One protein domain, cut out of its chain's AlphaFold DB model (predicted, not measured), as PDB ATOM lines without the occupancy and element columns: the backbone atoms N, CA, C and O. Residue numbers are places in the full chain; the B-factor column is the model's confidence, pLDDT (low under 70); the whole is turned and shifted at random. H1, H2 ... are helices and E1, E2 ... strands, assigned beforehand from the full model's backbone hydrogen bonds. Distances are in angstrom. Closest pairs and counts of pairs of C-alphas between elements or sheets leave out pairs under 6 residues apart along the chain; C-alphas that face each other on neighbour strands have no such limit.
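AT A GLANCE: This is residues 38 to 122 of the 253 residues of an uncharacterized protein of Lactobacillus crispatus (UniProt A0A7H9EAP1). The domain is one strongly twisted antiparallel sheet of six strands, in which the long strand E4 bends sharply and lets E1 pair at one end of it while E5 pairs along the rest. A long loop, residues 67 to 88, runs from the end of E3 at one edge of the sheet back to E4 near the other edge, and the short helix H1 sits beside the strands after E6. The printed part has 85 residues, with six named strands and then one named helix, in the order E1 E2 E3 E4 E5 E6 H1 along the chain; the sheet's order is E1 E4 E5 E6 E2 E3. Its class is mostly strand, though under half of the residues are in named elements. It is compact, with a radius of gyration of the C-alphas of 12.5 A and a rounded outline of 37 by 30 by 25 A.

IN THESE COORDINATES: E4, residues 89 to 97, is the longest strand at 19.2 A. E5, residues 100 to 105, spans 15.7 A, and E6, residues 113 to 117, spans 13.5 A. E1, residues 47 to 52, begins at C-alpha 47 (2.498, 29.609, 48.045) and spans 14.3 A. E2, residues 57 to 61, spans 13.0 A; E3 is residues 64 to 66. H1, residues 118 to 121, ends at C-alpha 121 (13.669, 28.863, 41.923).

HOW THE PARTS SIT: E4, E5 and E6 form a meander, each strand the antiparallel neighbour of the one before; E4 and E5 are a hairpin, with N 97 and O 100 2.8 A apart, and E5 and E6 are another, with N 103 and O 116 2.8 A apart. E6 and E2 are antiparallel, with N 58 and O 115 2.8 A apart. E2 and the edge strand E3 are a hairpin, with N 64 and O 61 2.8 A apart. E4 bends by 87 degrees at residue 92, and its pairing is staggered: residues 89 to 91 pair with the edge strand E1, with N 49 and O 89 2.8 A apart, and residues 91 to 97 with E5. Residues 38 to 39 also pair, antiparallel, with residues 93 to 94 of E4. From edge to edge the strands' lines turn by 145 degrees. E1 and E3 are apart. H1 is on the sheet but at the sheet's level, at a height of 3.1 A; its closest C-alphas to E5 are those of Ala 118 and Tyr 102, 4.9 A. H1 is too short for an O i to N i+4 pair, and its one O i to N i+3 pair is within hydrogen-bond range.

THE WHOLE: The C-alphas farthest apart, of Asp 43 and Asp 71, are 37.7 A apart. The printed part has no cut. The link from E3 to E4, 22 residues, is long. The mean pLDDT of the printed part is 92.3, and no printed residue is under 70.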
ATOM      1  N   HIS A  38       5.382  16.676  50.309       95.19
ATOM      2  CA  HIS A  38       5.642  17.537  51.453       95.19
ATOM      3  C   HIS A  38       5.022  18.911  51.224       95.19
ATOM      4  O   HIS A  38       5.435  19.642  50.323       95.19
ATOM      5  N   TYR A  39       4.065  19.293  52.066       96.31
ATOM      6  CA  TYR A  39       3.503  20.640  52.045       96.31
ATOM      7  C   TYR A  39       4.541  21.679  52.494       96.31
ATOM      8  O   TYR A  39       5.304  21.448  53.431       96.31
ATOM      9  N   LEU A  40       4.556  22.847  51.842       95.56
ATOM     10  CA  LEU A  40       5.381  23.987  52.264       95.56
ATOM     11  C   LEU A  40       4.847  24.634  53.543       95.56
ATOM     12  O   LEU A  40       5.615  25.177  54.335       95.56
ATOM     13  N   ARG A  41       3.529  24.584  53.736       95.31
ATOM     14  CA  ARG A  41       2.837  25.168  54.882       95.31
ATOM     15  C   ARG A  41       1.988  24.115  55.578       95.31
ATOM     16  O   ARG A  41       1.337  23.313  54.915       95.31
ATOM     17  N   LYS A  42       1.938  24.169  56.912       93.06
ATOM     18  CA  LYS A  42       1.106  23.268  57.734       93.06
ATOM     19  C   LYS A  42      -0.396  23.459  57.508       93.06
ATOM     20  O   LYS A  42      -1.150  22.518  57.676       93.06
ATOM     21  N   ASP A  43      -0.820  24.660  57.117       95.31
ATOM     22  CA  ASP A  43      -2.217  24.974  56.785       95.31
ATOM     23  C   ASP A  43      -2.586  24.623  55.333       95.31
ATOM     24  O   ASP A  43      -3.659  24.991  54.864       95.31
ATOM     25  N   HIS A  44      -1.676  23.959  54.612       93.06
ATOM     26  CA  HIS A  44      -1.822  23.516  53.225       93.06
ATOM     27  C   HIS A  44      -2.198  24.632  52.234       93.06
ATOM     28  O   HIS A  44      -2.589  24.337  51.107       93.06
ATOM     29  N   LYS A  45      -2.057  25.914  52.595       96.00
ATOM     30  CA  LYS A  45      -2.353  27.022  51.680       96.00
ATOM     31  C   LYS A  45      -1.327  27.100  50.554       96.00
ATOM     32  O   LYS A  45      -0.168  26.714  50.713       96.00
ATOM     33  N   LEU A  46      -1.767  27.650  49.424       95.81
ATOM     34  CA  LEU A  46      -0.898  27.918  48.285       95.81
ATOM     35  C   LEU A  46       0.199  28.920  48.641       95.81
ATOM     36  O   LEU A  46      -0.001  29.866  49.409       95.81
ATOM     37  N   VAL A  47       1.357  28.704  48.032       95.81
ATOM     38  CA  VAL A  47       2.498  29.609  48.045       95.81
ATOM     39  C   VAL A  47       2.773  30.028  46.609       95.81
ATOM     40  O   VAL A  47       2.900  29.179  45.726       95.81
ATOM     41  N   THR A  48       2.865  31.337  46.386       95.00
ATOM     42  CA  THR A  48       3.325  31.890  45.112       95.00
ATOM     43  C   THR A  48       4.827  31.695  45.000       95.00
ATOM     44  O   THR A  48       5.574  32.102  45.890       95.00
ATOM     45  N   LEU A  49       5.260  31.070  43.911       93.50
ATOM     46  CA  LEU A  49       6.670  30.947  43.569       93.50
ATOM     47  C   LEU A  49       7.138  32.207  42.834       93.50
ATOM     48  O   LEU A  49       8.152  32.784  43.213       93.50
ATOM     49  N   GLY A  50       6.366  32.661  41.845       92.31
ATOM     50  CA  GLY A  50       6.691  33.784  40.968       92.31
ATOM     51  C   GLY A  50       6.237  33.492  39.541       92.31
ATOM     52  O   GLY A  50       5.359  32.652  39.340       92.31
ATOM     53  N   PHE A  51       6.863  34.145  38.572       92.25
ATOM     54  CA  PHE A  51       6.724  33.828  37.153       92.25
ATOM     55  C   PHE A  51       7.867  32.908  36.731       92.25
ATOM     56  O   PHE A  51       8.997  33.079  37.190       92.25
ATOM     57  N   GLY A  52       7.586  31.908  35.904       89.75
ATOM     58  CA  GLY A  52       8.631  31.119  35.259       89.75
ATOM     59  C   GLY A  52       8.544  31.364  33.773       89.75
ATOM     60  O   GLY A  52       7.487  31.089  33.234       89.75
ATOM     61  N   GLN A  53       9.610  31.829  33.133       88.19
ATOM     62  CA  GLN A  53       9.650  32.026  31.684       88.19
ATOM     63  C   GLN A  53      10.426  30.868  31.054       88.19
ATOM     64  O   GLN A  53      11.614  30.684  31.337       88.19
ATOM     65  N   LYS A  54       9.723  30.029  30.280       90.31
ATOM     66  CA  LYS A  54      10.234  28.789  29.660       90.31
ATOM     67  C   LYS A  54      10.961  27.838  30.621       90.31
ATOM     68  O   LYS A  54      11.954  27.187  30.273       90.31
ATOM     69  N   LEU A  55      10.464  27.687  31.847       92.00
ATOM     70  CA  LEU A  55      10.980  26.667  32.756       92.00
ATOM     71  C   LEU A  55      10.462  25.278  32.350       92.00
ATOM     72  O   LEU A  55       9.260  25.123  32.165       92.00
ATOM     73  N   PRO A  56      11.318  24.241  32.277       93.50
ATOM     74  CA  PRO A  56      10.878  22.899  31.907       93.50
ATOM     75  C   PRO A  56       9.876  22.305  32.900       93.50
ATOM     76  O   PRO A  56      10.145  22.228  34.110       93.50
ATOM     77  N   ILE A  57       8.768  21.805  32.363       95.00
ATOM     78  CA  ILE A  57       7.704  21.124  33.087       95.00
ATOM     79  C   ILE A  57       7.835  19.616  32.906       95.00
ATOM     80  O   ILE A  57       8.153  19.062  31.851       95.00
ATOM     81  N   VAL A  58       7.583  18.922  34.006       94.69
ATOM     82  CA  VAL A  58       7.522  17.476  34.067       94.69
ATOM     83  C   VAL A  58       6.077  17.052  34.325       94.69
ATOM     84  O   VAL A  58       5.627  17.034  35.469       94.69
ATOM     85  N   PHE A  59       5.354  16.724  33.258       95.38
ATOM     86  CA  PHE A  59       4.038  16.094  33.271       95.38
ATOM     87  C   PHE A  59       4.065  14.614  33.648       95.38
ATOM     88  O   PHE A  59       4.936  13.840  33.222       95.38
ATOM     89  N   TYR A  60       3.055  14.235  34.423       93.19
ATOM     90  CA  TYR A  60       2.722  12.860  34.747       93.19
ATOM     91  C   TYR A  60       1.228  12.608  34.577       93.19
ATOM     92  O   TYR A  60       0.419  13.284  35.217       93.19
ATOM     93  N   ASP A  61       0.897  11.562  33.829       92.00
ATOM     94  CA  ASP A  61      -0.449  11.017  33.713       92.00
ATOM     95  C   ASP A  61      -0.535   9.690  34.478       92.00
ATOM     96  O   ASP A  61       0.259   8.777  34.241       92.00
ATOM     97  N   HIS A  62      -1.428   9.598  35.467       88.19
ATOM     98  CA  HIS A  62      -1.577   8.419  36.337       88.19
ATOM     99  C   HIS A  62      -0.240   7.827  36.852       88.19
ATOM    100  O   HIS A  62      -0.070   6.615  36.985       88.19
ATOM    101  N   GLY A  63       0.742   8.691  37.142       84.88
ATOM    102  CA  GLY A  63       2.064   8.297  37.644       84.88
ATOM    103  C   GLY A  63       3.096   7.915  36.574       84.88
ATOM    104  O   GLY A  63       4.253   7.674  36.922       84.88
ATOM    105  N   LYS A  64       2.738   7.933  35.287       89.69
ATOM    106  CA  LYS A  64       3.659   7.737  34.159       89.69
ATOM    107  C   LYS A  64       4.112   9.074  33.587       89.69
ATOM    108  O   LYS A  64       3.323  10.003  33.479       89.69
ATOM    109  N   ARG A  65       5.399   9.176  33.249       92.25
ATOM    110  CA  ARG A  65       5.964  10.362  32.592       92.25
ATOM    111  C   ARG A  65       5.366  10.478  31.189       92.25
ATOM    112  O   ARG A  65       5.407   9.497  30.453       92.25
ATOM    113  N   VAL A  66       4.882  11.666  30.841       94.75
ATOM    114  CA  VAL A  66       4.368  12.000  29.502       94.75
ATOM    115  C   VAL A  66       4.991  13.304  29.002       94.75
ATOM    116  O   VAL A  66       5.554  14.066  29.800       94.75
ATOM    117  N   TYR A  67       4.910  13.532  27.696       94.12
ATOM    118  CA  TYR A  67       5.270  14.785  27.035       94.12
ATOM    119  C   TYR A  67       4.040  15.322  26.308       94.12
ATOM    120  O   TYR A  67       3.209  14.532  25.858       94.12
ATOM    121  N   ALA A  68       3.922  16.644  26.211       90.75
ATOM    122  CA  ALA A  68       2.901  17.250  25.368       90.75
ATOM    123  C   ALA A  68       3.061  16.770  23.917       90.75
ATOM    124  O   ALA A  68       4.187  16.617  23.442       90.75
ATOM    125  N   ASN A  69       1.938  16.455  23.265       91.12
ATOM    126  CA  ASN A  69       1.879  15.933  21.893       91.12
ATOM    127  C   ASN A  69       2.813  14.734  21.614       91.12
ATOM    128  O   ASN A  69       3.231  14.522  20.479       91.12
ATOM    129  N   ASP A  70       3.161  13.964  22.653       91.38
ATOM    130  CA  ASP A  70       4.153  12.883  22.613       91.38
ATOM    131  C   ASP A  70       5.551  13.302  22.091       91.38
ATOM    132  O   ASP A  70       6.383  12.446  21.776       91.38
ATOM    133  N   ASP A  71       5.862  14.605  22.070       93.12
ATOM    134  CA  ASP A  71       7.151  15.152  21.639       93.12
ATOM    135  C   ASP A  71       7.909  15.777  22.829       93.12
ATOM    136  O   ASP A  71       7.461  16.759  23.427       93.12
ATOM    137  N   PRO A  72       9.104  15.266  23.193       89.50
ATOM    138  CA  PRO A  72       9.916  15.840  24.268       89.50
ATOM    139  C   PRO A  72      10.440  17.256  23.993       89.50
ATOM    140  O   PRO A  72      11.008  17.868  24.904       89.50
ATOM    141  N   LYS A  73      10.324  17.756  22.761       90.31
ATOM    142  CA  LYS A  73      10.727  19.108  22.359       90.31
ATOM    143  C   LYS A  73       9.556  20.076  22.239       90.31
ATOM    144  O   LYS A  73       9.813  21.249  21.985       90.31
ATOM    145  N   ASP A  74       8.327  19.606  22.432       93.62
ATOM    146  CA  ASP A  74       7.146  20.453  22.331       93.62
ATOM    147  C   ASP A  74       7.226  21.620  23.328       93.62
ATOM    148  O   ASP A  74       7.652  21.440  24.480       93.62
ATOM    149  N   GLU A  75       6.846  22.814  22.877       91.12
ATOM    150  CA  GLU A  75       6.905  24.042  23.667       91.12
ATOM    151  C   GLU A  75       5.948  24.031  24.867       91.12
ATOM    152  O   GLU A  75       6.231  24.686  25.872       91.12
ATOM    153  N   GLU A  76       4.878  23.234  24.822       91.38
ATOM    154  CA  GLU A  76       3.954  23.038  25.943       91.38
ATOM    155  C   GLU A  76       4.610  22.287  27.115       91.38
ATOM    156  O   GLU A  76       4.107  22.299  28.239       91.38
ATOM    157  N   ASN A  77       5.791  21.686  26.915       93.44
ATOM    158  CA  ASN A  77       6.612  21.146  28.005       93.44
ATOM    159  C   ASN A  77       7.341  22.222  28.827       93.44
ATOM    160  O   ASN A  77       8.201  21.883  29.647       93.44
ATOM    161  N   PHE A  78       7.024  23.502  28.640       93.88
ATOM    162  CA  PHE A  78       7.638  24.620  29.345       93.88
ATOM    163  C   PHE A  78       6.580  25.555  29.935       93.88
ATOM    164  O   PHE A  78       5.417  25.549  29.539       93.88
ATOM    165  N   THR A  79       6.975  26.350  30.929       93.06
ATOM    166  CA  THR A  79       6.107  27.414  31.436       93.06
ATOM    167  C   THR A  79       5.949  28.535  30.419       93.06
ATOM    168  O   THR A  79       6.863  28.781  29.630       93.06
ATOM    169  N   ASP A  80       4.810  29.224  30.482       88.31
ATOM    170  CA  ASP A  80       4.533  30.404  29.660       88.31
ATOM    171  C   ASP A  80       5.611  31.491  29.838       88.31
ATOM    172  O   ASP A  80       6.218  31.607  30.900       88.31
ATOM    173  N   GLU A  81       5.880  32.281  28.803       84.38
ATOM    174  CA  GLU A  81       6.766  33.452  28.894       84.38
ATOM    175  C   GLU A  81       6.041  34.691  29.422       84.38
ATOM    176  O   GLU A  81       6.687  35.619  29.922       84.38
ATOM    177  N   ALA A  82       4.712  34.695  29.326       84.00
ATOM    178  CA  ALA A  82       3.869  35.814  29.670       84.00
ATOM    179  C   ALA A  82       3.870  36.107  31.172       84.00
ATOM    180  O   ALA A  82       3.911  35.231  32.045       84.00
ATOM    181  N   ILE A  83       3.761  37.396  31.465       84.06
ATOM    182  CA  ILE A  83       3.528  37.917  32.802       84.06
ATOM    183  C   ILE A  83       2.031  38.155  32.968       84.06
ATOM    184  O   ILE A  83       1.336  38.584  32.054       84.06
ATOM    185  N   GLY A  84       1.513  37.824  34.150       84.88
ATOM    186  CA  GLY A  84       0.114  38.051  34.481       84.88
ATOM    187  C   GLY A  84      -0.419  37.068  35.509       84.88
ATOM    188  O   GLY A  84       0.099  35.967  35.703       84.88
ATOM    189  N   SER A  85      -1.493  37.451  36.196       85.00
ATOM    190  CA  SER A  85      -2.047  36.649  37.296       85.00
ATOM    191  C   SER A  85      -2.435  35.208  36.915       85.00
ATOM    192  O   SER A  85      -2.379  34.330  37.783       85.00
ATOM    193  N   ALA A  86      -2.773  34.960  35.642       86.94
ATOM    194  CA  ALA A  86      -3.056  33.635  35.089       86.94
ATOM    195  C   ALA A  86      -1.801  32.745  34.989       86.94
ATOM    196  O   ALA A  86      -1.896  31.534  35.161       86.94
ATOM    197  N   PHE A  87      -0.626  33.351  34.807       89.00
ATOM    198  CA  PHE A  87       0.660  32.676  34.607       89.00
ATOM    199  C   PHE A  87       1.480  32.543  35.903       89.00
ATOM    200  O   PHE A  87       2.572  31.971  35.919       89.00
ATOM    201  N   LEU A  88       0.965  33.054  37.031       92.06
ATOM    202  CA  LEU A  88       1.629  32.946  38.330       92.06
ATOM    203  C   LEU A  88       1.770  31.486  38.765       92.06
ATOM    204  O   LEU A  88       0.792  30.817  39.118       92.06
ATOM    205  N   LEU A  89       3.015  31.034  38.895       94.81
ATOM    206  CA  LEU A  89       3.320  29.706  39.398       94.81
ATOM    207  C   LEU A  89       3.042  29.640  40.897       94.81
ATOM    208  O   LEU A  89       3.604  30.386  41.710       94.81
ATOM    209  N   LYS A  90       2.179  28.701  41.278       96.00
ATOM    210  CA  LYS A  90       1.790  28.450  42.666       96.00
ATOM    211  C   LYS A  90       1.968  26.982  43.003       96.00
ATOM    212  O   LYS A  90       1.844  26.104  42.150       96.00
ATOM    213  N   THR A  91       2.242  26.707  44.270       97.12
ATOM    214  CA  THR A  91       2.393  25.339  44.757       97.12
ATOM    215  C   THR A  91       1.886  25.181  46.183       97.12
ATOM    216  O   THR A  91       1.940  26.109  46.989       97.12
ATOM    217  N   HIS A  92       1.432  23.975  46.514       95.94
ATOM    218  CA  HIS A  92       1.218  23.562  47.900       95.94
ATOM    219  C   HIS A  92       2.488  22.995  48.547       95.94
ATOM    220  O   HIS A  92       2.583  22.947  49.774       95.94
ATOM    221  N   GLY A  93       3.447  22.510  47.753       95.62
ATOM    222  CA  GLY A  93       4.441  21.573  48.251       95.62
ATOM    223  C   GLY A  93       5.366  20.987  47.192       95.62
ATOM    224  O   GLY A  93       5.336  21.330  46.011       95.62
ATOM    225  N   TRP A  94       6.213  20.071  47.629       96.19
ATOM    226  CA  TRP A  94       7.244  19.459  46.809       96.19
ATOM    227  C   TRP A  94       7.340  17.957  47.062       96.19
ATOM    228  O   TRP A  94       6.873  17.449  48.076       96.19
ATOM    229  N   LYS A  95       7.982  17.238  46.143       94.62
ATOM    230  CA  LYS A  95       8.385  15.839  46.324       94.62
ATOM    231  C   LYS A  95       9.713  15.577  45.622       94.62
ATOM    232  O   LYS A  95      10.160  16.395  44.818       94.62
ATOM    233  N   TYR A  96      10.338  14.441  45.906       94.12
ATOM    234  CA  TYR A  96      11.490  13.981  45.129       94.12
ATOM    235  C   TYR A  96      11.035  13.176  43.906       94.12
ATOM    236  O   TYR A  96      10.084  12.411  43.978       94.12
ATOM    237  N   ILE A  97      11.687  13.332  42.766       90.12
ATOM    238  CA  ILE A  97      11.492  12.494  41.578       90.12
ATOM    239  C   ILE A  97      12.895  12.135  41.106       90.12
ATOM    240  O   ILE A  97      13.694  13.035  40.852       90.12
ATOM    241  N   ASN A  98      13.216  10.839  41.067       89.38
ATOM    242  CA  ASN A  98      14.546  10.330  40.712       89.38
ATOM    243  C   ASN A  98      15.687  11.050  41.465       89.38
ATOM    244  O   ASN A  98      16.656  11.509  40.868       89.38
ATOM    245  N   GLY A  99      15.536  11.220  42.786       90.44
ATOM    246  CA  GLY A  99      16.540  11.862  43.649       90.44
ATOM    247  C   GLY A  99      16.601  13.395  43.582       90.44
ATOM    248  O   GLY A  99      17.318  14.009  44.368       90.44
ATOM    249  N   GLN A 100      15.818  14.046  42.719       93.88
ATOM    250  CA  GLN A 100      15.793  15.505  42.584       93.88
ATOM    251  C   GLN A 100      14.492  16.101  43.137       93.88
ATOM    252  O   GLN A 100      13.423  15.519  42.993       93.88
ATOM    253  N   LYS A 101      14.567  17.264  43.793       95.50
ATOM    254  CA  LYS A 101      13.402  17.953  44.372       95.50
ATOM    255  C   LYS A 101      12.600  18.697  43.298       95.50
ATOM    256  O   LYS A 101      13.173  19.495  42.553       95.50
ATOM    257  N   TYR A 102      11.283  18.507  43.288       96.88
ATOM    258  CA  TYR A 102      10.331  19.174  42.395       96.88
ATOM    259  C   TYR A 102       9.185  19.820  43.176       96.88
ATOM    260  O   TYR A 102       8.659  19.208  44.104       96.88
ATOM    261  N   TYR A 103       8.758  21.015  42.770       97.44
ATOM    262  CA  TYR A 103       7.482  21.602  43.192       97.44
ATOM    263  C   TYR A 103       6.349  21.064  42.320       97.44
ATOM    264  O   TYR A 103       6.527  20.941  41.110       97.44
ATOM    265  N   LYS A 104       5.191  20.754  42.920       96.12
ATOM    266  CA  LYS A 104       3.967  20.427  42.164       96.12
ATOM    267  C   LYS A 104       3.250  21.727  41.817       96.12
ATOM    268  O   LYS A 104       2.877  22.453  42.741       96.12
ATOM    269  N   LEU A 105       3.056  22.021  40.539       96.06
ATOM    270  CA  LEU A 105       2.314  23.214  40.135       96.06
ATOM    271  C   LEU A 105       0.822  23.011  40.405       96.06
ATOM    272  O   LEU A 105       0.276  21.928  40.181       96.06
ATOM    273  N   TYR A 106       0.185  24.039  40.946       94.06
ATOM    274  CA  TYR A 106      -1.241  24.032  41.241       94.06
ATOM    275  C   TYR A 106      -2.047  24.481  40.023       94.06
ATOM    276  O   TYR A 106      -1.769  25.555  39.501       94.06
ATOM    277  N   ASN A 107      -3.045  23.681  39.626       90.00
ATOM    278  CA  ASN A 107      -3.966  23.952  38.512       90.00
ATOM    279  C   ASN A 107      -3.275  24.465  37.238       90.00
ATOM    280  O   ASN A 107      -3.788  25.361  36.580       90.00
ATOM    281  N   TYR A 108      -2.097  23.922  36.929       90.94
ATOM    282  CA  TYR A 108      -1.358  24.316  35.732       90.94
ATOM    283  C   TYR A 108      -1.876  23.597  34.483       90.94
ATOM    284  O   TYR A 108      -1.996  24.205  33.434       90.94
ATOM    285  N   ASP A 109      -2.225  22.317  34.622       90.75
ATOM    286  CA  ASP A 109      -2.858  21.520  33.574       90.75
ATOM    287  C   ASP A 109      -4.050  20.753  34.163       90.75
ATOM    288  O   ASP A 109      -4.054  20.417  35.356       90.75
ATOM    289  N   TYR A 110      -5.073  20.514  33.341       86.88
ATOM    290  CA  TYR A 110      -6.308  19.847  33.758       86.88
ATOM    291  C   TYR A 110      -6.195  18.317  33.748       86.88
ATOM    292  O   TYR A 110      -6.841  17.640  34.549       86.88
ATOM    293  N   ASN A 111      -5.368  17.767  32.862       89.25
ATOM    294  CA  ASN A 111      -5.270  16.334  32.614       89.25
ATOM    295  C   ASN A 111      -4.107  15.706  33.387       89.25
ATOM    296  O   ASN A 111      -4.201  14.564  33.841       89.25
ATOM    297  N   TRP A 112      -3.011  16.441  33.565       93.19
ATOM    298  CA  TRP A 112      -1.750  15.904  34.053       93.19
ATOM    299  C   TRP A 112      -1.251  16.594  35.319       93.19
ATOM    300  O   TRP A 112      -1.393  17.794  35.558       93.19
ATOM    301  N   SER A 113      -0.556  15.822  36.152       93.19
ATOM    302  CA  SER A 113       0.195  16.399  37.262       93.19
ATOM    303  C   SER A 113       1.463  17.077  36.751       93.19
ATOM    304  O   SER A 113       2.346  16.413  36.212       93.19
ATOM    305  N   CYS A 114       1.587  18.375  37.015       95.81
ATOM    306  CA  CYS A 114       2.708  19.201  36.575       95.81
ATOM    307  C   CYS A 114       3.750  19.390  37.682       95.81
ATOM    308  O   CYS A 114       3.410  19.744  38.818       95.81
ATOM    309  N   TYR A 115       5.028  19.207  37.355       96.19
ATOM    310  CA  TYR A 115       6.133  19.390  38.291       96.19
ATOM    311  C   TYR A 115       7.263  20.218  37.682       96.19
ATOM    312  O   TYR A 115       7.624  20.016  36.531       96.19
ATOM    313  N   ILE A 116       7.891  21.084  38.477       95.81
ATOM    314  CA  ILE A 116       9.086  21.839  38.066       95.81
ATOM    315  C   ILE A 116      10.205  21.599  39.061       95.81
ATOM    316  O   ILE A 116       9.991  21.578  40.277       95.81
ATOM    317  N   ALA A 117      11.420  21.415  38.553       95.31
ATOM    318  CA  ALA A 117      12.575  21.211  39.406       95.31
ATOM    319  C   ALA A 117      12.809  22.431  40.308       95.31
ATOM    320  O   ALA A 117      12.968  23.556  39.840       95.31
ATOM    321  N   ALA A 118      12.936  22.199  41.616       94.50
ATOM    322  CA  ALA A 118      13.100  23.269  42.597       94.50
ATOM    323  C   ALA A 118      14.382  24.101  42.387       94.50
ATOM    324  O   ALA A 118      14.457  25.234  42.858       94.50
ATOM    325  N   LYS A 119      15.373  23.560  41.658       92.00
ATOM    326  CA  LYS A 119      16.625  24.254  41.317       92.00
ATOM    327  C   LYS A 119      16.391  25.574  40.574       92.00
ATOM    328  O   LYS A 119      17.143  26.514  40.814       92.00
ATOM    329  N   TYR A 120      15.347  25.656  39.743       91.19
ATOM    330  CA  TYR A 120      15.048  26.847  38.942       91.19
ATOM    331  C   TYR A 120      14.597  28.036  39.794       91.19
ATOM    332  O   TYR A 120      14.757  29.174  39.392       91.19
ATOM    333  N   PHE A 121      14.143  27.803  41.028       89.38
ATOM    334  CA  PHE A 121      13.669  28.863  41.923       89.38
ATOM    335  C   PHE A 121      14.790  29.479  42.780       89.38
ATOM    336  O   PHE A 121      14.542  30.075  43.833       89.38
ATOM    337  N   THR A 122      16.044  29.321  42.349       83.25
ATOM    338  CA  THR A 122      17.234  29.862  43.015       83.25
ATOM    339  C   THR A 122      17.776  31.071  42.256       83.25
ATOM    340  O   THR A 122      17.523  31.225  41.069       83.25
TER     341      THR A 122